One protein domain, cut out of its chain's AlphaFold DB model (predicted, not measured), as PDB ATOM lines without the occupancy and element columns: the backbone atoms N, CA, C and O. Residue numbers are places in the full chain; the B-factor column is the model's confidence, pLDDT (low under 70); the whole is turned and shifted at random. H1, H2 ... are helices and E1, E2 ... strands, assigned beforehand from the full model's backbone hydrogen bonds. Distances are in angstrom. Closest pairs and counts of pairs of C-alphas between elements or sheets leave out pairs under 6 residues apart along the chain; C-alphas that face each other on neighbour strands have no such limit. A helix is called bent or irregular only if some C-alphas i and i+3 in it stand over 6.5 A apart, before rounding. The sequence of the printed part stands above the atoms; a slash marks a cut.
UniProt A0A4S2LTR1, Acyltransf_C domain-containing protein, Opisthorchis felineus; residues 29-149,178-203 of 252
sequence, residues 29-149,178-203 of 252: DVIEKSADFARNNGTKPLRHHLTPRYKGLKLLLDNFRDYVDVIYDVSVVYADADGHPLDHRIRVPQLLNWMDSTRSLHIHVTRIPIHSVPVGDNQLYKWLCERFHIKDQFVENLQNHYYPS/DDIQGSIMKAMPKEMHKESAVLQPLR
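AT A GLANCE: This is residues 29 to 149 and 178 to 203 of the 252 residues of the protein "Acyltransf_C domain-containing protein" of Opisthorchis felineus (UniProt A0A4S2LTR1). A long helix, H4, runs alongside a narrow, twisted sheet of three strands and only grazes it; H2 meets H4 near its first residues and H5 nearer its last. H1 lies off to one side, touching no helix, and little H3 is farthest from the mean of the C-alphas. The 147 printed residues hold five named helices and three named strands, in the order H1 H2 E1 H3 E2 H4 H5 E3; the sheet is E1 - E2 - E3, antiparallel, and the class is mixed. The whole is compact, with a radius of gyration of the C-alphas of 16.9 A and spans of 45 by 36 by 32 A.

IN THESE COORDINATES: H1, residues 29 to 40, begins at C-alpha 29 (-20.268, 22.519, -26.658). H2, residues 54 to 67, is irregular: C-alphas 63 and 66 are 7.8 A apart. E1, residues 70 to 79, measures 28.0 A. After H3, residues 95 to 98, E2, residues 103 to 113, measures 32.0 A. H4, residues 121 to 146, measures 37.8 A. H5 is residues 180 to 187; E3, residues 196 to 202, ends at C-alpha 202 (-9.386, 4.768, -52.355).

HOW THE PARTS SIT: E1 and E2 are antiparallel, with N 75 and O 108 2.9 A apart, within hydrogen-bond range. E2 and E3 are antiparallel, with N 107 and O 197 2.9 A apart, also within range. H4 only grazes the sheet with residues 131 to 142, H5 with residues 181 to 185. H4 touches H5 with residues 138 to 145 alone, at a steep tilt of 49 degrees, opposite ways; the closest C-alphas, of Asn 141 and Ala 187, are 5.2 A apart. H2, with residues 54 to 58 alone, touches H4; the closest C-alphas, of Tyr 54 and Tyr 125, are 5.6 A apart. H1 and H4 are apart. Every O i to N i+4 pair is within hydrogen-bond range in H1, H4 and H5, and 8 of 10 in H2; H3 is too short for one.

THE WHOLE: The farthest C-alphas, of Asp 100 and Gly 120, are 47.6 A apart. Residues 150 to 177 are not printed; C-alphas 149 and 178 are 22.8 A apart across this cut. The links H1 to H2 and E1 to H3 are long. Mean pLDDT of the printed part is 84.2; 17 residues are under 70, among them 193 to 203.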
ATOM      1  N   ASP A  29     -19.017  22.594 -27.415       89.00
ATOM      2  CA  ASP A  29     -20.268  22.519 -26.658       89.00
ATOM      3  C   ASP A  29     -20.827  21.086 -26.578       89.00
ATOM      4  O   ASP A  29     -21.393  20.678 -25.561       89.00
ATOM      5  N   VAL A  30     -20.683  20.296 -27.647       88.06
ATOM      6  CA  VAL A  30     -21.115  18.892 -27.684       88.06
ATOM      7  C   VAL A  30     -20.183  18.032 -26.839       88.06
ATOM      8  O   VAL A  30     -20.656  17.141 -26.129       88.06
ATOM      9  N   ILE A  31     -18.880  18.312 -26.892       89.31
ATOM     10  CA  ILE A  31     -17.860  17.619 -26.100       89.31
ATOM     11  C   ILE A  31     -18.084  17.891 -24.608       89.31
ATOM     12  O   ILE A  31     -18.118  16.953 -23.813       89.31
ATOM     13  N   GLU A  32     -18.336  19.142 -24.228       90.56
ATOM     14  CA  GLU A  32     -18.597  19.527 -22.842       90.56
ATOM     15  C   GLU A  32     -19.876  18.871 -22.303       90.56
ATOM     16  O   GLU A  32     -19.829  18.188 -21.281       90.56
ATOM     17  N   LYS A  33     -20.989  18.925 -23.049       90.56
ATOM     18  CA  LYS A  33     -22.239  18.221 -22.683       90.56
ATOM     19  C   LYS A  33     -22.035  16.714 -22.515       90.56
ATOM     20  O   LYS A  33     -22.688  16.062 -21.695       90.56
ATOM     21  N   SER A  34     -21.163  16.132 -23.333       90.56
ATOM     22  CA  SER A  34     -20.809  14.716 -23.277       90.56
ATOM     23  C   SER A  34     -19.979  14.382 -22.034       90.56
ATOM     24  O   SER A  34     -20.232  13.360 -21.384       90.56
ATOM     25  N   ALA A  35     -19.047  15.264 -21.667       91.25
ATOM     26  CA  ALA A  35     -18.252  15.170 -20.450       91.25
ATOM     27  C   ALA A  35     -19.116  15.345 -19.191       91.25
ATOM     28  O   ALA A  35     -18.995  14.553 -18.259       91.25
ATOM     29  N   ASP A  36     -20.042  16.303 -19.180       92.50
ATOM     30  CA  ASP A  36     -20.995  16.496 -18.081       92.50
ATOM     31  C   ASP A  36     -21.892  15.280 -17.889       92.50
ATOM     32  O   ASP A  36     -22.104  14.825 -16.766       92.50
ATOM     33  N   PHE A  37     -22.362  14.679 -18.984       90.25
ATOM     34  CA  PHE A  37     -23.104  13.427 -18.899       90.25
ATOM     35  C   PHE A  37     -22.268  12.294 -18.287       90.25
ATOM     36  O   PHE A  37     -22.798  11.512 -17.498       90.25
ATOM     37  N   ALA A  38     -20.978  12.194 -18.626       89.94
ATOM     38  CA  ALA A  38     -20.094  11.201 -18.022       89.94
ATOM     39  C   ALA A  38     -19.937  11.431 -16.513       89.94
ATOM     40  O   ALA A  38     -20.129  10.490 -15.738       89.94
ATOM     41  N   ARG A  39     -19.675  12.684 -16.106       91.56
ATOM     42  CA  ARG A  39     -19.539  13.104 -14.699       91.56
ATOM     43  C   ARG A  39     -20.800  12.790 -13.898       91.56
ATOM     44  O   ARG A  39     -20.710  12.163 -12.846       91.56
ATOM     45  N   ASN A  40     -21.971  13.139 -14.430       90.69
ATOM     46  CA  ASN A  40     -23.262  12.906 -13.777       90.69
ATOM     47  C   ASN A  40     -23.579  11.416 -13.583       90.69
ATOM     48  O   ASN A  40     -24.270  11.055 -12.635       90.69
ATOM     49  N   ASN A  41     -23.050  10.546 -14.447       86.75
ATOM     50  CA  ASN A  41     -23.231   9.096 -14.352       86.75
ATOM     51  C   ASN A  41     -22.061   8.371 -13.664       86.75
ATOM     52  O   ASN A  41     -22.008   7.140 -13.691       86.75
ATOM     53  N   GLY A  42     -21.113   9.106 -13.069       85.50
ATOM     54  CA  GLY A  42     -19.972   8.529 -12.351       85.50
ATOM     55  C   GLY A  42     -18.967   7.802 -13.250       85.50
ATOM     56  O   GLY A  42     -18.292   6.878 -12.801       85.50
ATOM     57  N   THR A  43     -18.875   8.190 -14.524       86.50
ATOM     58  CA  THR A  43     -17.917   7.638 -15.498       86.50
ATOM     59  C   THR A  43     -16.872   8.681 -15.876       86.50
ATOM     60  O   THR A  43     -17.134   9.885 -15.848       86.50
ATOM     61  N   LYS A  44     -15.661   8.233 -16.221       87.44
ATOM     62  CA  LYS A  44     -14.582   9.134 -16.637       87.44
ATOM     63  C   LYS A  44     -14.933   9.767 -17.996       87.44
ATOM     64  O   LYS A  44     -15.230   9.017 -18.926       87.44
ATOM     65  N   PRO A  45     -14.873  11.104 -18.137       90.06
ATOM     66  CA  PRO A  45     -15.003  11.757 -19.435       90.06
ATOM     67  C   PRO A  45     -13.936  11.264 -20.418       90.06
ATOM     68  O   PRO A  45     -12.765  11.136 -20.053       90.06
ATOM     69  N   LEU A  46     -14.356  10.998 -21.652       90.81
ATOM     70  CA  LEU A  46     -13.483  10.609 -22.761       90.81
ATOM     71  C   LEU A  46     -12.932  11.864 -23.451       90.81
ATOM     72  O   LEU A  46     -13.577  12.914 -23.420       90.81
ATOM     73  N   ARG A  47     -11.737  11.769 -24.044       88.06
ATOM     74  CA  ARG A  47     -11.063  12.917 -24.686       88.06
ATOM     75  C   ARG A  47     -11.267  12.950 -26.196       88.06
ATOM     76  O   ARG A  47     -11.413  14.025 -26.766       88.06
ATOM     77  N   HIS A  48     -11.294  11.777 -26.816       89.62
ATOM     78  CA  HIS A  48     -11.290  11.582 -28.267       89.62
ATOM     79  C   HIS A  48     -12.612  11.025 -28.794       89.62
ATOM     80  O   HIS A  48     -12.796  10.915 -30.003       89.62
ATOM     81  N   HIS A  49     -13.529  10.672 -27.896       91.44
ATOM     82  CA  HIS A  49     -14.834  10.093 -28.200       91.44
ATOM     83  C   HIS A  49     -15.926  10.757 -27.365       91.44
ATOM     84  O   HIS A  49     -15.663  11.362 -26.324       91.44
ATOM     85  N   LEU A  50     -17.180  10.620 -27.796       91.94
ATOM     86  CA  LEU A  50     -18.321  11.028 -26.980       91.94
ATOM     87  C   LEU A  50     -18.759   9.887 -26.052       91.94
ATOM     88  O   LEU A  50     -18.645   8.706 -26.368       91.94
ATOM     89  N   THR A  51     -19.309  10.235 -24.891       92.31
ATOM     90  CA  THR A  51     -19.787   9.274 -23.902       92.31
ATOM     91  C   THR A  51     -20.962   8.466 -24.464       92.31
ATOM     92  O   THR A  51     -22.014   9.049 -24.776       92.31
ATOM     93  N   PRO A  52     -20.849   7.128 -24.543       93.50
ATOM     94  CA  PRO A  52     -21.841   6.300 -25.209       93.50
ATOM     95  C   PRO A  52     -23.177   6.259 -24.454       93.50
ATOM     96  O   PRO A  52     -23.256   6.331 -23.224       93.50
ATOM     97  N   ARG A  53     -24.265   6.100 -25.209       91.56
ATOM     98  CA  ARG A  53     -25.637   5.940 -24.722       91.56
ATOM     99  C   ARG A  53     -26.053   4.473 -24.832       91.56
ATOM    100  O   ARG A  53     -26.292   3.960 -25.920       91.56
ATOM    101  N   TYR A  54     -26.205   3.796 -23.693       92.19
ATOM    102  CA  TYR A  54     -26.481   2.352 -23.683       92.19
ATOM    103  C   TYR A  54     -27.914   1.965 -24.074       92.19
ATOM    104  O   TYR A  54     -28.135   0.825 -24.463       92.19
ATOM    105  N   LYS A  55     -28.893   2.880 -23.986       91.75
ATOM    106  CA  LYS A  55     -30.322   2.554 -24.177       91.75
ATOM    107  C   LYS A  55     -30.622   1.891 -25.526       91.75
ATOM    108  O   LYS A  55     -31.402   0.947 -25.568       91.75
ATOM    109  N   GLY A  56     -29.997   2.366 -26.607       91.38
ATOM    110  CA  GLY A  56     -30.170   1.787 -27.941       91.38
ATOM    111  C   GLY A  56     -29.618   0.365 -28.023       91.38
ATOM    112  O   GLY A  56     -30.323  -0.545 -28.444       91.38
ATOM    113  N   LEU A  57     -28.393   0.154 -27.529       92.50
ATOM    114  CA  LEU A  57     -27.791  -1.178 -27.444       92.50
ATOM    115  C   LEU A  57     -28.629  -2.117 -26.566       92.50
ATOM    116  O   LEU A  57     -28.876  -3.252 -26.955       92.50
ATOM    117  N   LYS A  58     -29.103  -1.641 -25.410       93.25
ATOM    118  CA  LYS A  58     -29.974  -2.408 -24.517       93.25
ATOM    119  C   LYS A  58     -31.230  -2.882 -25.240       93.25
ATOM    120  O   LYS A  58     -31.517  -4.069 -25.214       93.25
ATOM    121  N   LEU A  59     -31.942  -1.974 -25.906       92.19
ATOM    122  CA  LEU A  59     -33.160  -2.319 -26.635       92.19
ATOM    123  C   LEU A  59     -32.897  -3.406 -27.686       92.19
ATOM    124  O   LEU A  59     -33.720  -4.300 -27.867       92.19
ATOM    125  N   LEU A  60     -31.749  -3.350 -28.362       91.19
ATOM    126  CA  LEU A  60     -31.370  -4.375 -29.326       91.19
ATOM    127  C   LEU A  60     -31.064  -5.706 -28.661       91.19
ATOM    128  O   LEU A  60     -31.611  -6.717 -29.081       91.19
ATOM    129  N   LEU A  61     -30.247  -5.718 -27.613       91.69
ATOM    130  CA  LEU A  61     -29.913  -6.953 -26.910       91.69
ATOM    131  C   LEU A  61     -31.155  -7.586 -26.268       91.69
ATOM    132  O   LEU A  61     -31.347  -8.787 -26.387       91.69
ATOM    133  N   ASP A  62     -32.054  -6.803 -25.682       90.56
ATOM    134  CA  ASP A  62     -33.278  -7.325 -25.066       90.56
ATOM    135  C   ASP A  62     -34.196  -8.044 -26.085       90.56
ATOM    136  O   ASP A  62     -34.951  -8.939 -25.710       90.56
ATOM    137  N   ASN A  63     -34.125  -7.686 -27.376       89.44
ATOM    138  CA  ASN A  63     -34.972  -8.265 -28.429       89.44
ATOM    139  C   ASN A  63     -34.257  -9.283 -29.331       89.44
ATOM    140  O   ASN A  63     -34.899 -10.215 -29.818       89.44
ATOM    141  N   PHE A  64     -32.960  -9.086 -29.580       87.81
ATOM    142  CA  PHE A  64     -32.194  -9.791 -30.612       87.81
ATOM    143  C   PHE A  64     -31.077 -10.685 -30.074       87.81
ATOM    144  O   PHE A  64     -30.440 -11.381 -30.857       87.81
ATOM    145  N   ARG A  65     -30.830 -10.708 -28.763       88.56
ATOM    146  CA  ARG A  65     -29.708 -11.464 -28.184       88.56
ATOM    147  C   ARG A  65     -29.719 -12.958 -28.503       88.56
ATOM    148  O   ARG A  65     -28.648 -13.519 -28.681       88.56
ATOM    149  N   ASP A  66     -30.894 -13.565 -28.647       87.12
ATOM    150  CA  ASP A  66     -31.033 -14.984 -29.013       87.12
ATOM    151  C   ASP A  66     -30.794 -15.264 -30.514       87.12
ATOM    152  O   ASP A  66     -30.768 -16.419 -30.927       87.12
ATOM    153  N   TYR A  67     -30.642 -14.222 -31.338       86.12
ATOM    154  CA  TYR A  67     -30.483 -14.315 -32.799       86.12
ATOM    155  C   TYR A  67     -29.126 -13.811 -33.290       86.12
ATOM    156  O   TYR A  67     -28.861 -13.840 -34.489       86.12
ATOM    157  N   VAL A  68     -28.301 -13.277 -32.389       86.81
ATOM    158  CA  VAL A  68     -27.013 -12.669 -32.715       86.81
ATOM    159  C   VAL A  68     -25.927 -13.438 -31.988       86.81
ATOM    160  O   VAL A  68     -25.873 -13.418 -30.764       86.81
ATOM    161  N   ASP A  69     -25.016 -14.058 -32.732       87.62
ATOM    162  CA  ASP A  69     -23.902 -14.810 -32.144       87.62
ATOM    163  C   ASP A  69     -22.769 -13.901 -31.643       87.62
ATOM    164  O   ASP A  69     -21.991 -14.260 -30.749       87.62
ATOM    165  N   VAL A  70     -22.633 -12.720 -32.251       90.25
ATOM    166  CA  VAL A  70     -21.434 -11.891 -32.145       90.25
ATOM    167  C   VAL A  70     -21.727 -10.405 -32.342       90.25
ATOM    168  O   VAL A  70     -22.530 -10.015 -33.183       90.25
ATOM    169  N   ILE A  71     -21.025  -9.569 -31.583       92.00
ATOM    170  CA  ILE A  71     -20.938  -8.126 -31.789       92.00
ATOM    171  C   ILE A  71     -19.567  -7.821 -32.384       92.00
ATOM    172  O   ILE A  71     -18.538  -8.178 -31.809       92.00
ATOM    173  N   TYR A  72     -19.549  -7.144 -33.529       91.75
ATOM    174  CA  TYR A  72     -18.322  -6.617 -34.114       91.75
ATOM    175  C   TYR A  72     -18.106  -5.191 -33.628       91.75
ATOM    176  O   TYR A  72     -18.868  -4.281 -33.956       91.75
ATOM    177  N   ASP A  73     -17.073  -5.009 -32.818       92.00
ATOM    178  CA  ASP A  73     -16.650  -3.702 -32.345       92.00
ATOM    179  C   ASP A  73     -15.604  -3.136 -33.310       92.00
ATOM    180  O   ASP A  73     -14.470  -3.612 -33.355       92.00
ATOM    181  N   VAL A  74     -16.021  -2.162 -34.121       90.75
ATOM    182  CA  VAL A  74     -15.212  -1.589 -35.201       90.75
ATOM    183  C   VAL A  74     -14.683  -0.212 -34.798       90.75
ATOM    184  O   VAL A  74     -15.426   0.631 -34.282       90.75
ATOM    185  N   SER A  75     -13.402   0.020 -35.063       90.44
ATOM    186  CA  SER A  75     -12.729   1.311 -34.940       90.44
ATOM    187  C   SER A  75     -12.049   1.643 -36.264       90.44
ATOM    188  O   SER A  75     -11.384   0.795 -36.850       90.44
ATOM    189  N   VAL A  76     -12.224   2.869 -36.747       89.25
ATOM    190  CA  VAL A  76     -11.662   3.313 -38.027       89.25
ATOM    191  C   VAL A  76     -10.738   4.488 -37.763       89.25
ATOM    192  O   VAL A  76     -11.179   5.504 -37.229       89.25
ATOM    193  N   VAL A  77      -9.473   4.348 -38.149       88.50
ATOM    194  CA  VAL A  77      -8.475   5.418 -38.096       88.50
ATOM    195  C   VAL A  77      -8.225   5.900 -39.516       88.50
ATOM    196  O   VAL A  77      -7.871   5.118 -40.401       88.50
ATOM    197  N   TYR A  78      -8.439   7.194 -39.731       87.31
ATOM    198  CA  TYR A  78      -8.165   7.833 -41.011       87.31
ATOM    199  C   TYR A  78      -6.677   8.119 -41.118       87.31
ATOM    200  O   TYR A  78      -6.081   8.610 -40.162       87.31
ATOM    201  N   ALA A  79      -6.107   7.831 -42.278       86.19
ATOM    202  CA  ALA A  79      -4.709   8.064 -42.569       86.19
ATOM    203  C   ALA A  79      -4.540   8.801 -43.904       86.19
ATOM    204  O   ALA A  79      -5.462   8.885 -44.727       86.19
ATOM    205  N   ASP A  80      -3.368   9.394 -44.094       84.31
ATOM    206  CA  ASP A  80      -2.989  10.049 -45.341       84.31
ATOM    207  C   ASP A  80      -2.673   9.033 -46.459       84.31
ATOM    208  O   ASP A  80      -3.002   7.842 -46.369       84.31
ATOM    209  N   ALA A  81      -2.115   9.519 -47.569       79.50
ATOM    210  CA  ALA A  81      -1.742   8.685 -48.707       79.50
ATOM    211  C   ALA A  81      -0.613   7.697 -48.369       79.50
ATOM    212  O   ALA A  81      -0.590   6.600 -48.927       79.50
ATOM    213  N   ASP A  82       0.268   8.079 -47.444       79.31
ATOM    214  CA  ASP A  82       1.454   7.324 -47.042       79.31
ATOM    215  C   ASP A  82       1.154   6.341 -45.897       79.31
ATOM    216  O   ASP A  82       1.966   5.478 -45.575       79.31
ATOM    217  N   GLY A  83      -0.049   6.405 -45.320       78.88
ATOM    218  CA  GLY A  83      -0.505   5.490 -44.276       78.88
ATOM    219  C   GLY A  83      -0.427   6.068 -42.869       78.88
ATOM    220  O   GLY A  83      -0.861   5.394 -41.928       78.88
ATOM    221  N   HIS A  84       0.064   7.294 -42.697       83.19
ATOM    222  CA  HIS A  84       0.190   7.918 -41.387       83.19
ATOM    223  C   HIS A  84      -1.187   8.316 -40.840       83.19
ATOM    224  O   HIS A  84      -1.958   8.978 -41.542       83.19
ATOM    225  N   PRO A  85      -1.527   7.922 -39.595       86.50
ATOM    226  CA  PRO A  85      -2.756   8.353 -38.940       86.50
ATOM    227  C   PRO A  85      -2.877   9.875 -38.930       86.50
ATOM    228  O   PRO A  85      -1.917  10.559 -38.596       86.50
ATOM    229  N   LEU A  86      -4.057  10.393 -39.263       86.00
ATOM    230  CA  LEU A  86      -4.337  11.825 -39.222       86.00
ATOM    231  C   LEU A  86      -4.442  12.325 -37.777       86.00
ATOM    232  O   LEU A  86      -4.893  11.599 -36.885       86.00
ATOM    233  N   ASP A  87      -4.100  13.597 -37.568       84.88
ATOM    234  CA  ASP A  87      -4.313  14.263 -36.285       84.88
ATOM    235  C   ASP A  87      -5.813  14.322 -35.959       84.88
ATOM    236  O   ASP A  87      -6.616  14.950 -36.653       84.88
ATOM    237  N   HIS A  88      -6.189  13.669 -34.862       84.12
ATOM    238  CA  HIS A  88      -7.567  13.581 -34.379       84.12
ATOM    239  C   HIS A  88      -8.085  14.899 -33.782       84.12
ATOM    240  O   HIS A  88      -9.278  15.027 -33.502       84.12
ATOM    241  N   ARG A  89      -7.209  15.889 -33.568       81.69
ATOM    242  CA  ARG A  89      -7.587  17.258 -33.176       81.69
ATOM    243  C   ARG A  89      -8.180  18.045 -34.335       81.69
ATOM    244  O   ARG A  89      -8.817  19.073 -34.116       81.69
ATOM    245  N   ILE A  90      -7.994  17.559 -35.557       83.06
ATOM    246  CA  ILE A  90      -8.563  18.136 -36.765       83.06
ATOM    247  C   ILE A  90      -9.842  17.371 -37.109       83.06
ATOM    248  O   ILE A  90      -9.970  16.164 -36.891       83.06
ATOM    249  N   ARG A  91     -10.829  18.081 -37.654       82.25
ATOM    250  CA  ARG A  91     -12.062  17.471 -38.149       82.25
ATOM    251  C   ARG A  91     -11.748  16.376 -39.176       82.25
ATOM    252  O   ARG A  91     -11.025  16.597 -40.146       82.25
ATOM    253  N   VAL A  92     -12.390  15.219 -39.001       82.44
ATOM    254  CA  VAL A  92     -12.298  14.083 -39.929       82.44
ATOM    255  C   VAL A  92     -12.650  14.518 -41.364       82.44
ATOM    256  O   VAL A  92     -13.643  15.235 -41.552       82.44
ATOM    257  N   PRO A  93     -11.896  14.069 -42.389       79.50
ATOM    258  CA  PRO A  93     -12.174  14.417 -43.776       79.50
ATOM    259  C   PRO A  93     -13.605  14.072 -44.199       79.50
ATOM    260  O   PRO A  93     -14.093  12.964 -43.972       79.50
ATOM    261  N   GLN A  94     -14.274  15.018 -44.857       80.06
ATOM    262  CA  GLN A  94     -15.587  14.781 -45.455       80.06
ATOM    263  C   GLN A  94     -15.456  14.055 -46.799       80.06
ATOM    264  O   GLN A  94     -14.375  14.004 -47.384       80.06
ATOM    265  N   LEU A  95     -16.575  13.536 -47.314       76.38
ATOM    266  CA  LEU A  95     -16.616  12.808 -48.587       76.38
ATOM    267  C   LEU A  95     -16.008  13.609 -49.750       76.38
ATOM    268  O   LEU A  95     -15.259  13.057 -50.544       76.38
ATOM    269  N   LEU A  96     -16.276  14.916 -49.829       74.44
ATOM    270  CA  LEU A  96     -15.720  15.768 -50.888       74.44
ATOM    271  C   LEU A  96     -14.195  15.867 -50.811       74.44
ATOM    272  O   LEU A  96     -13.525  15.869 -51.837       74.44
ATOM    273  N   ASN A  97     -13.632  15.832 -49.602       72.19
ATOM    274  CA  ASN A  97     -12.188  15.889 -49.413       72.19
ATOM    275  C   ASN A  97     -11.496  14.644 -49.995       72.19
ATOM    276  O   ASN A  97     -10.275  14.651 -50.127       72.19
ATOM    277  N   TRP A  98     -12.222  13.546 -50.257       71.75
ATOM    278  CA  TRP A  98     -11.705  12.318 -50.884       71.75
ATOM    279  C   TRP A  98     -11.634  12.394 -52.418       71.75
ATOM    280  O   TRP A  98     -11.156  11.451 -53.050       71.75
ATOM    281  N   MET A  99     -12.108  13.483 -53.035       69.19
ATOM    282  CA  MET A  99     -11.953  13.683 -54.480       69.19
ATOM    283  C   MET A  99     -10.521  14.084 -54.847       69.19
ATOM    284  O   MET A  99      -9.952  13.520 -55.780       69.19
ATOM    285  N   ASP A 100      -9.923  14.986 -54.065       67.94
ATOM    286  CA  ASP A 100      -8.649  15.632 -54.409       67.94
ATOM    287  C   ASP A 100      -7.422  14.967 -53.767       67.94
ATOM    288  O   ASP A 100      -6.285  15.355 -54.033       67.94
ATOM    289  N   SER A 101      -7.611  13.975 -52.894       68.56
ATOM    290  CA  SER A 101      -6.506  13.334 -52.172       68.56
ATOM    291  C   SER A 101      -6.758  11.850 -51.948       68.56
ATOM    292  O   SER A 101      -7.823  11.459 -51.465       68.56
ATOM    293  N   THR A 102      -5.751  11.030 -52.249       71.25
ATOM    294  CA  THR A 102      -5.682   9.629 -51.826       71.25
ATOM    295  C   THR A 102      -5.552   9.565 -50.313       71.25
ATOM    296  O   THR A 102      -4.689  10.219 -49.731       71.25
ATOM    297  N   ARG A 103      -6.417   8.783 -49.671       75.81
ATOM    298  CA  ARG A 103      -6.359   8.522 -48.232       75.81
ATOM    299  C   ARG A 103      -6.445   7.034 -47.978       75.81
ATOM    300  O   ARG A 103      -7.109   6.316 -48.727       75.81
ATOM    301  N   SER A 104      -5.799   6.600 -46.911       80.62
ATOM    302  CA  SER A 104      -5.866   5.230 -46.426       80.62
ATOM    303  C   SER A 104      -6.725   5.152 -45.161       80.62
ATOM    304  O   SER A 104      -6.988   6.145 -44.475       80.62
ATOM    305  N   LEU A 105      -7.235   3.955 -44.882       84.12
ATOM    306  CA  LEU A 105      -8.028   3.671 -43.692       84.12
ATOM    307  C   LEU A 105      -7.445   2.453 -42.994       84.12
ATOM    308  O   LEU A 105      -7.310   1.387 -43.601       84.12
ATOM    309  N   HIS A 106      -7.197   2.592 -41.699       85.62
ATOM    310  CA  HIS A 106      -6.892   1.466 -40.830       85.62
ATOM    311  C   HIS A 106      -8.177   1.066 -40.119       85.62
ATOM    312  O   HIS A 106      -8.697   1.810 -39.284       85.62
ATOM    313  N   ILE A 107      -8.720  -0.094 -40.487       86.25
ATOM    314  CA  ILE A 107      -9.926  -0.636 -39.866       86.25
ATOM    315  C   ILE A 107      -9.510  -1.697 -38.868       86.25
ATOM    316  O   ILE A 107      -8.880  -2.704 -39.194       86.25
ATOM    317  N   HIS A 108      -9.914  -1.462 -37.633       86.50
ATOM    318  CA  HIS A 108      -9.749  -2.383 -36.540       86.50
ATOM    319  C   HIS A 108     -11.088  -3.024 -36.193       86.50
ATOM    320  O   HIS A 108     -12.092  -2.325 -36.039       86.50
ATOM    321  N   VAL A 109     -11.108  -4.351 -36.080       88.00
ATOM    322  CA  VAL A 109     -12.324  -5.106 -35.774       88.00
ATOM    323  C   VAL A 109     -12.052  -6.041 -34.605       88.00
ATOM    324  O   VAL A 109     -11.210  -6.929 -34.678       88.00
ATOM    325  N   THR A 110     -12.808  -5.878 -33.522       89.12
ATOM    326  CA  THR A 110     -12.835  -6.840 -32.417       89.12
ATOM    327  C   THR A 110     -14.084  -7.693 -32.522       89.12
ATOM    328  O   THR A 110     -15.206  -7.183 -32.500       89.12
ATOM    329  N   ARG A 111     -13.897  -9.008 -32.576       89.31
ATOM    330  CA  ARG A 111     -14.995  -9.967 -32.494       89.31
ATOM    331  C   ARG A 111     -15.359 -10.217 -31.028       89.31
ATOM    332  O   ARG A 111     -14.561 -10.797 -30.299       89.31
ATOM    333  N   ILE A 112     -16.557  -9.827 -30.598       91.00
ATOM    334  CA  ILE A 112     -17.037 -10.021 -29.222       91.00
ATOM    335  C   ILE A 112     -18.184 -11.038 -29.225       91.00
ATOM    336  O   ILE A 112     -19.261 -10.733 -29.740       91.00
ATOM    337  N   PRO A 113     -18.005 -12.242 -28.661       90.75
ATOM    338  CA  PRO A 113     -19.092 -13.208 -28.556       90.75
ATOM    339  C   PRO A 113     -20.259 -12.680 -27.713       90.75
ATOM    340  O   PRO A 113     -20.058 -12.070 -26.665       90.75
ATOM    341  N   ILE A 114     -21.503 -12.958 -28.110       90.19
ATOM    342  CA  ILE A 114     -22.683 -12.427 -27.402       90.19
ATOM    343  C   ILE A 114     -22.774 -12.888 -25.936       90.19
ATOM    344  O   ILE A 114     -23.311 -12.187 -25.073       90.19
ATOM    345  N   HIS A 115     -22.218 -14.063 -25.633       89.62
ATOM    346  CA  HIS A 115     -22.200 -14.633 -24.289       89.62
ATOM    347  C   HIS A 115     -21.254 -13.894 -23.333       89.62
ATOM    348  O   HIS A 115     -21.455 -13.972 -22.126       89.62
ATOM    349  N   SER A 116     -20.254 -13.157 -23.838       91.44
ATOM    350  CA  SER A 116     -19.351 -12.362 -22.993       91.44
ATOM    351  C   SER A 116     -19.911 -10.981 -22.646       91.44
ATOM    352  O   SER A 116     -19.357 -10.284 -21.801       91.44
ATOM    353  N   VAL A 117     -20.982 -10.547 -23.314       93.06
ATOM    354  CA  VAL A 117     -21.633  -9.262 -23.038       93.06
ATOM    355  C   VAL A 117     -22.443  -9.405 -21.745       93.06
ATOM    356  O   VAL A 117     -23.187 -10.374 -21.613       93.06
ATOM    357  N   PRO A 118     -22.371  -8.488 -20.772       93.31
ATOM    358  CA  PRO A 118     -23.151  -8.629 -19.546       93.31
ATOM    359  C   PRO A 118     -24.664  -8.496 -19.785       93.31
ATOM    360  O   PRO A 118     -25.132  -7.962 -20.799       93.31
ATOM    361  N   VAL A 119     -25.442  -9.004 -18.830       88.31
ATOM    362  CA  VAL A 119     -26.902  -8.866 -18.778       88.31
ATOM    363  C   VAL A 119     -27.242  -7.930 -17.620       88.31
ATOM    364  O   VAL A 119     -26.778  -8.127 -16.500       88.31
ATOM    365  N   GLY A 120     -28.060  -6.913 -17.883       88.69
ATOM    366  CA  GLY A 120     -28.503  -5.941 -16.882       88.69
ATOM    367  C   GLY A 120     -27.961  -4.535 -17.122       88.69
ATOM    368  O   GLY A 120     -26.840  -4.340 -17.587       88.69
ATOM    369  N   ASP A 121     -28.777  -3.542 -16.789       89.81
ATOM    370  CA  ASP A 121     -28.626  -2.169 -17.279       89.81
ATOM    371  C   ASP A 121     -27.328  -1.507 -16.809       89.81
ATOM    372  O   ASP A 121     -26.569  -0.969 -17.615       89.81
ATOM    373  N   ASN A 122     -27.023  -1.616 -15.513       90.75
ATOM    374  CA  ASN A 122     -25.817  -1.019 -14.938       90.75
ATOM    375  C   ASN A 122     -24.536  -1.707 -15.423       90.75
ATOM    376  O   ASN A 122     -23.530  -1.040 -15.656       90.75
ATOM    377  N   GLN A 123     -24.560  -3.035 -15.573       92.31
ATOM    378  CA  GLN A 123     -23.397  -3.794 -16.037       92.31
ATOM    379  C   GLN A 123     -23.147  -3.546 -17.526       92.31
ATOM    380  O   GLN A 123     -22.009  -3.310 -17.920       92.31
ATOM    381  N   LEU A 124     -24.210  -3.518 -18.335       93.69
ATOM    382  CA  LEU A 124     -24.138  -3.201 -19.758       93.69
ATOM    383  C   LEU A 124     -23.625  -1.781 -19.997       93.69
ATOM    384  O   LEU A 124     -22.797  -1.578 -20.882       93.69
ATOM    385  N   TYR A 125     -24.077  -0.808 -19.202       92.69
ATOM    386  CA  TYR A 125     -23.578   0.560 -19.296       92.69
ATOM    387  C   TYR A 125     -22.085   0.648 -18.967       92.69
ATOM    388  O   TYR A 125     -21.329   1.211 -19.756       92.69
ATOM    389  N   LYS A 126     -21.645   0.053 -17.849       92.81
ATOM    390  CA  LYS A 126     -20.224   0.030 -17.465       92.81
ATOM    391  C   LYS A 126     -19.362  -0.643 -18.528       92.81
ATOM    392  O   LYS A 126     -18.384  -0.052 -18.966       92.81
ATOM    393  N   TRP A 127     -19.788  -1.810 -19.001       94.38
ATOM    394  CA  TRP A 127     -19.111  -2.539 -20.068       94.38
ATOM    395  C   TRP A 127     -18.991  -1.707 -21.346       94.38
ATOM    396  O   TRP A 127     -17.913  -1.611 -21.922       94.38
ATOM    397  N   LEU A 128     -20.066  -1.034 -21.769       94.62
ATOM    398  CA  LEU A 128     -20.030  -0.168 -22.947       94.62
ATOM    399  C   LEU A 128     -19.063   1.007 -22.749       94.62
ATOM    400  O   LEU A 128     -18.279   1.307 -23.642       94.62
ATOM    401  N   CYS A 129     -19.079   1.649 -21.580       93.38
ATOM    402  CA  CYS A 129     -18.133   2.714 -21.253       93.38
ATOM    403  C   CYS A 129     -16.679   2.221 -21.252       93.38
ATOM    404  O   CYS A 129     -15.813   2.914 -21.776       93.38
ATOM    405  N   GLU A 130     -16.403   1.023 -20.732       92.94
ATOM    406  CA  GLU A 130     -15.072   0.403 -20.775       92.94
ATOM    407  C   GLU A 130     -14.610   0.147 -22.215       92.94
ATOM    408  O   GLU A 130     -13.471   0.466 -22.558       92.94
ATOM    409  N   ARG A 131     -15.498  -0.334 -23.100       93.69
ATOM    410  CA  ARG A 131     -15.179  -0.493 -24.532       93.69
ATOM    411  C   ARG A 131     -14.772   0.827 -25.178       93.69
ATOM    412  O   ARG A 131     -13.783   0.875 -25.903       93.69
ATOM    413  N   PHE A 132     -15.499   1.902 -24.889       93.75
ATOM    414  CA  PHE A 132     -15.147   3.234 -25.383       93.75
ATOM    415  C   PHE A 132     -13.875   3.783 -24.734       93.75
ATOM    416  O   PHE A 132     -13.108   4.464 -25.405       93.75
ATOM    417  N   HIS A 133     -13.592   3.441 -23.477       92.50
ATOM    418  CA  HIS A 133     -12.342   3.826 -22.828       92.50
ATOM    419  C   HIS A 133     -11.119   3.189 -23.499       92.50
ATOM    420  O   HIS A 133     -10.126   3.873 -23.726       92.50
ATOM    421  N   ILE A 134     -11.210   1.913 -23.885       91.94
ATOM    422  CA  ILE A 134     -10.156   1.220 -24.642       91.94
ATOM    423  C   ILE A 134      -9.912   1.921 -25.990       91.94
ATOM    424  O   ILE A 134      -8.765   2.141 -26.379       91.94
ATOM    425  N   LYS A 135     -10.978   2.326 -26.693       92.44
ATOM    426  CA  LYS A 135     -10.863   3.092 -27.948       92.44
ATOM    427  C   LYS A 135     -10.244   4.472 -27.743       92.44
ATOM    428  O   LYS A 135      -9.427   4.901 -28.550       92.44
ATOM    429  N   ASP A 136     -10.614   5.150 -26.663       92.69
ATOM    430  CA  ASP A 136     -10.067   6.457 -26.299       92.69
ATOM    431  C   ASP A 136      -8.561   6.370 -26.025       92.69
ATOM    432  O   ASP A 136      -7.794   7.163 -26.563       92.69
ATOM    433  N   GLN A 137      -8.123   5.350 -25.279       91.56
ATOM    434  CA  GLN A 137      -6.703   5.081 -25.042       91.56
ATOM    435  C   GLN A 137      -5.945   4.752 -26.329       91.56
ATOM    436  O   GLN A 137      -4.823   5.212 -26.511       91.56
ATOM    437  N   PHE A 138      -6.545   3.972 -27.231       90.69
ATOM    438  CA  PHE A 138      -5.936   3.669 -28.525       90.69
ATOM    439  C   PHE A 138      -5.665   4.943 -29.336       90.69
ATOM    440  O   PHE A 138      -4.554   5.141 -29.824       90.69
ATOM    441  N   VAL A 139      -6.654   5.835 -29.427       90.00
ATOM    442  CA  VAL A 139      -6.506   7.106 -30.147       90.00
ATOM    443  C   VAL A 139      -5.523   8.050 -29.443       90.00
ATOM    444  O   VAL A 139      -4.726   8.701 -30.114       90.00
ATOM    445  N   GLU A 140      -5.510   8.081 -28.110       90.38
ATOM    446  CA  GLU A 140      -4.523   8.837 -27.325       90.38
ATOM    447  C   GLU A 140      -3.090   8.331 -27.573       90.38
ATOM    448  O   GLU A 140      -2.184   9.132 -27.789       90.38
ATOM    449  N   ASN A 141      -2.872   7.013 -27.597       89.62
ATOM    450  CA  ASN A 141      -1.562   6.425 -27.880       89.62
ATOM    451  C   ASN A 141      -1.086   6.752 -29.299       89.62
ATOM    452  O   ASN A 141       0.089   7.058 -29.493       89.62
ATOM    453  N   LEU A 142      -1.992   6.708 -30.283       88.56
ATOM    454  CA  LEU A 142      -1.689   7.110 -31.656       88.56
ATOM    455  C   LEU A 142      -1.324   8.594 -31.734       88.56
ATOM    456  O   LEU A 142      -0.294   8.932 -32.311       88.56
ATOM    457  N   GLN A 143      -2.112   9.470 -31.109       86.25
ATOM    458  CA  GLN A 143      -1.805  10.900 -31.068       86.25
ATOM    459  C   GLN A 143      -0.448  11.166 -30.433       86.25
ATOM    460  O   GLN A 143       0.370  11.838 -31.039       86.25
ATOM    461  N   ASN A 144      -0.163  10.595 -29.266       86.75
ATOM    462  CA  ASN A 144       1.112  10.823 -28.588       86.75
ATOM    463  C   ASN A 144       2.315  10.280 -29.378       86.75
ATOM    464  O   ASN A 144       3.424  10.781 -29.214       86.75
ATOM    465  N   HIS A 145       2.115   9.266 -30.225       85.56
ATOM    466  CA  HIS A 145       3.177   8.708 -31.058       85.56
ATOM    467  C   HIS A 145       3.457   9.541 -32.315       85.56
ATOM    468  O   HIS A 145       4.617   9.792 -32.631       85.56
ATOM    469  N   TYR A 146       2.412   9.943 -33.044       82.69
ATOM    470  CA  TYR A 146       2.546  10.638 -34.332       82.69
ATOM    471  C   TYR A 146       2.542  12.166 -34.202       82.69
ATOM    472  O   TYR A 146       3.125  12.851 -35.037       82.69
ATOM    473  N   TYR A 147       1.911  12.682 -33.150       83.50
ATOM    474  CA  TYR A 147       1.731  14.102 -32.851       83.50
ATOM    475  C   TYR A 147       1.987  14.374 -31.356       83.50
ATOM    476  O   TYR A 147       1.071  14.800 -30.641       83.50
ATOM    477  N   PRO A 148       3.205  14.103 -30.843       76.69
ATOM    478  CA  PRO A 148       3.548  14.440 -29.469       76.69
ATOM    479  C   PRO A 148       3.384  15.950 -29.286       76.69
ATOM    480  O   PRO A 148       4.098  16.748 -29.886       76.69
ATOM    481  N   SER A 149       2.391  16.358 -28.502       63.78
ATOM    482  CA  SER A 149       2.236  17.765 -28.148       63.78
ATOM    483  C   SER A 149       3.266  18.153 -27.104       63.78
ATOM    484  O   SER A 149       3.262  17.590 -26.009       63.78
ATOM    485  N   ASP A 178       9.447   2.448 -41.694       57.25
ATOM    486  CA  ASP A 178       8.927   1.640 -42.802       57.25
ATOM    487  C   ASP A 178       7.811   0.661 -42.352       57.25
ATOM    488  O   ASP A 178       7.115   0.090 -43.186       57.25
ATOM    489  N   ASP A 179       7.593   0.493 -41.037       72.75
ATOM    490  CA  ASP A 179       6.542  -0.341 -40.442       72.75
ATOM    491  C   ASP A 179       5.456   0.477 -39.705       72.75
ATOM    492  O   ASP A 179       5.316   0.456 -38.475       72.75
ATOM    493  N   ILE A 180       4.664   1.236 -40.468       75.06
ATOM    494  CA  ILE A 180       3.511   2.007 -39.961       75.06
ATOM    495  C   ILE A 180       2.489   1.085 -39.276       75.06
ATOM    496  O   ILE A 180       1.933   1.428 -38.228       75.06
ATOM    497  N   GLN A 181       2.263  -0.113 -39.830       72.19
ATOM    498  CA  GLN A 181       1.348  -1.085 -39.232       72.19
ATOM    499  C   GLN A 181       1.847  -1.564 -37.868       72.19
ATOM    500  O   GLN A 181       1.059  -1.584 -36.923       72.19
ATOM    501  N   GLY A 182       3.137  -1.875 -37.725       73.69
ATOM    502  CA  GLY A 182       3.740  -2.248 -36.448       73.69
ATOM    503  C   GLY A 182       3.625  -1.151 -35.390       73.69
ATOM    504  O   GLY A 182       3.332  -1.442 -34.226       73.69
ATOM    505  N   SER A 183       3.766   0.119 -35.780       76.94
ATOM    506  CA  SER A 183       3.545   1.253 -34.871       76.94
ATOM    507  C   SER A 183       2.083   1.357 -34.413       76.94
ATOM    508  O   SER A 183       1.815   1.446 -33.211       76.94
ATOM    509  N   ILE A 184       1.123   1.243 -35.338       77.94
ATOM    510  CA  ILE A 184      -0.309   1.233 -34.999       77.94
ATOM    511  C   ILE A 184      -0.631   0.046 -34.085       77.94
ATOM    512  O   ILE A 184      -1.282   0.227 -33.057       77.94
ATOM    513  N   MET A 185      -0.108  -1.146 -34.388       75.25
ATOM    514  CA  MET A 185      -0.272  -2.342 -33.557       75.25
ATOM    515  C   MET A 185       0.339  -2.187 -32.159       75.25
ATOM    516  O   MET A 185      -0.172  -2.758 -31.195       75.25
ATOM    517  N   LYS A 186       1.419  -1.412 -32.018       79.25
ATOM    518  CA  LYS A 186       2.045  -1.109 -30.725       79.25
ATOM    519  C   LYS A 186       1.237  -0.102 -29.903       79.25
ATOM    520  O   LYS A 186       1.256  -0.182 -28.677       79.25
ATOM    521  N   ALA A 187       0.518   0.808 -30.558       78.06
ATOM    522  CA  ALA A 187      -0.379   1.759 -29.904       78.06
ATOM    523  C   ALA A 187      -1.674   1.105 -29.376       78.06
ATOM    524  O   ALA A 187      -2.368   1.694 -28.542       78.06
ATOM    525  N   MET A 188      -2.000  -0.112 -29.826       76.12
ATOM    526  CA  MET A 188      -3.189  -0.848 -29.389       76.12
ATOM    527  C   MET A 188      -3.076  -1.302 -27.922       76.12
ATOM    528  O   MET A 188      -2.104  -1.972 -27.555       76.12
ATOM    529  N   PRO A 189      -4.081  -1.001 -27.076       75.69
ATOM    530  CA  PRO A 189      -4.162  -1.547 -25.725       75.69
ATOM    531  C   PRO A 189      -4.217  -3.079 -25.725       75.69
ATOM    532  O   PRO A 189      -4.676  -3.703 -26.683       75.69
ATOM    533  N   LYS A 190      -3.791  -3.704 -24.620       70.12
ATOM    534  CA  LYS A 190      -3.736  -5.173 -24.497       70.12
ATOM    535  C   LYS A 190      -5.109  -5.842 -24.633       70.12
ATOM    536  O   LYS A 190      -5.158  -7.008 -25.011       70.12
ATOM    537  N   GLU A 191      -6.203  -5.128 -24.351       69.50
ATOM    538  CA  GLU A 191      -7.570  -5.650 -24.492       69.50
ATOM    539  C   GLU A 191      -8.113  -5.608 -25.934       69.50
ATOM    540  O   GLU A 191      -9.244  -6.037 -26.187       69.50
ATOM    541  N   MET A 192      -7.345  -5.071 -26.886       70.81
ATOM    542  CA  MET A 192      -7.738  -4.933 -28.284       70.81
ATOM    543  C   MET A 192      -7.123  -6.067 -29.128       70.81
ATOM    544  O   MET A 192      -5.912  -6.288 -29.110       70.81
ATOM    545  N   HIS A 193      -7.956  -6.812 -29.868       64.44
ATOM    546  CA  HIS A 193      -7.494  -7.906 -30.738       64.44
ATOM    547  C   HIS A 193      -6.574  -7.372 -31.842       64.44
ATOM    548  O   HIS A 193      -6.937  -6.424 -32.512       64.44
ATOM    549  N   LYS A 194      -5.401  -7.960 -32.080       59.38
ATOM    550  CA  LYS A 194      -4.364  -7.374 -32.957       59.38
ATOM    551  C   LYS A 194      -4.537  -7.647 -34.457       59.38
ATOM    552  O   LYS A 194      -3.553  -7.800 -35.169       59.38
ATOM    553  N   GLU A 195      -5.771  -7.728 -34.938       59.06
ATOM    554  CA  GLU A 195      -6.039  -7.849 -36.370       59.06
ATOM    555  C   GLU A 195      -6.508  -6.496 -36.903       59.06
ATOM    556  O   GLU A 195      -7.561  -5.981 -36.518       59.06
ATOM    557  N   SER A 196      -5.688  -5.897 -37.762       59.88
ATOM    558  CA  SER A 196      -6.012  -4.684 -38.501       59.88
ATOM    559  C   SER A 196      -6.054  -5.010 -39.989       59.88
ATOM    560  O   SER A 196      -5.151  -5.640 -40.536       59.88
ATOM    561  N   ALA A 197      -7.123  -4.578 -40.650       65.44
ATOM    562  CA  ALA A 197      -7.199  -4.577 -42.100       65.44
ATOM    563  C   ALA A 197      -6.909  -3.155 -42.578       65.44
ATOM    564  O   ALA A 197      -7.586  -2.205 -42.175       65.44
ATOM    565  N   VAL A 198      -5.902  -3.008 -43.433       65.31
ATOM    566  CA  VAL A 198      -5.616  -1.733 -44.093       65.31
ATOM    567  C   VAL A 198      -6.278  -1.761 -45.451       65.31
ATOM    568  O   VAL A 198      -5.976  -2.616 -46.284       65.31
ATOM    569  N   LEU A 199      -7.221  -0.847 -45.657       63.88
ATOM    570  CA  LEU A 199      -7.822  -0.679 -46.969       63.88
ATOM    571  C   LEU A 199      -6.842   0.065 -47.871       63.88
ATOM    572  O   LEU A 199      -6.210   1.038 -47.450       63.88
ATOM    573  N   GLN A 200      -6.739  -0.399 -49.117       64.12
ATOM    574  CA  GLN A 200      -5.954   0.281 -50.138       64.12
ATOM    575  C   GLN A 200      -6.437   1.730 -50.312       64.12
ATOM    576  O   GLN A 200      -7.629   1.998 -50.111       64.12
ATOM    577  N   PRO A 201      -5.540   2.658 -50.693       67.56
ATOM    578  CA  PRO A 201      -5.910   4.043 -50.936       67.56
ATOM    579  C   PRO A 201      -7.059   4.116 -51.942       67.56
ATOM    580  O   PRO A 201      -6.926   3.668 -53.079       67.56
ATOM    581  N   LEU A 202      -8.197   4.662 -51.515       64.88
ATOM    582  CA  LEU A 202      -9.386   4.768 -52.355       64.88
ATOM    583  C   LEU A 202      -9.527   6.211 -52.829       64.88
ATOM    584  O   LEU A 202      -9.594   7.130 -52.011       64.88
ATOM    585  N   ARG A 203      -9.629   6.422 -54.144       67.62
ATOM    586  CA  ARG A 203     -10.052   7.714 -54.692       67.62
ATOM    587  C   ARG A 203     -11.532   7.641 -55.000       67.62
ATOM    588  O   ARG A 203     -11.991   6.710 -55.658       67.62
TER     589      ARG A 203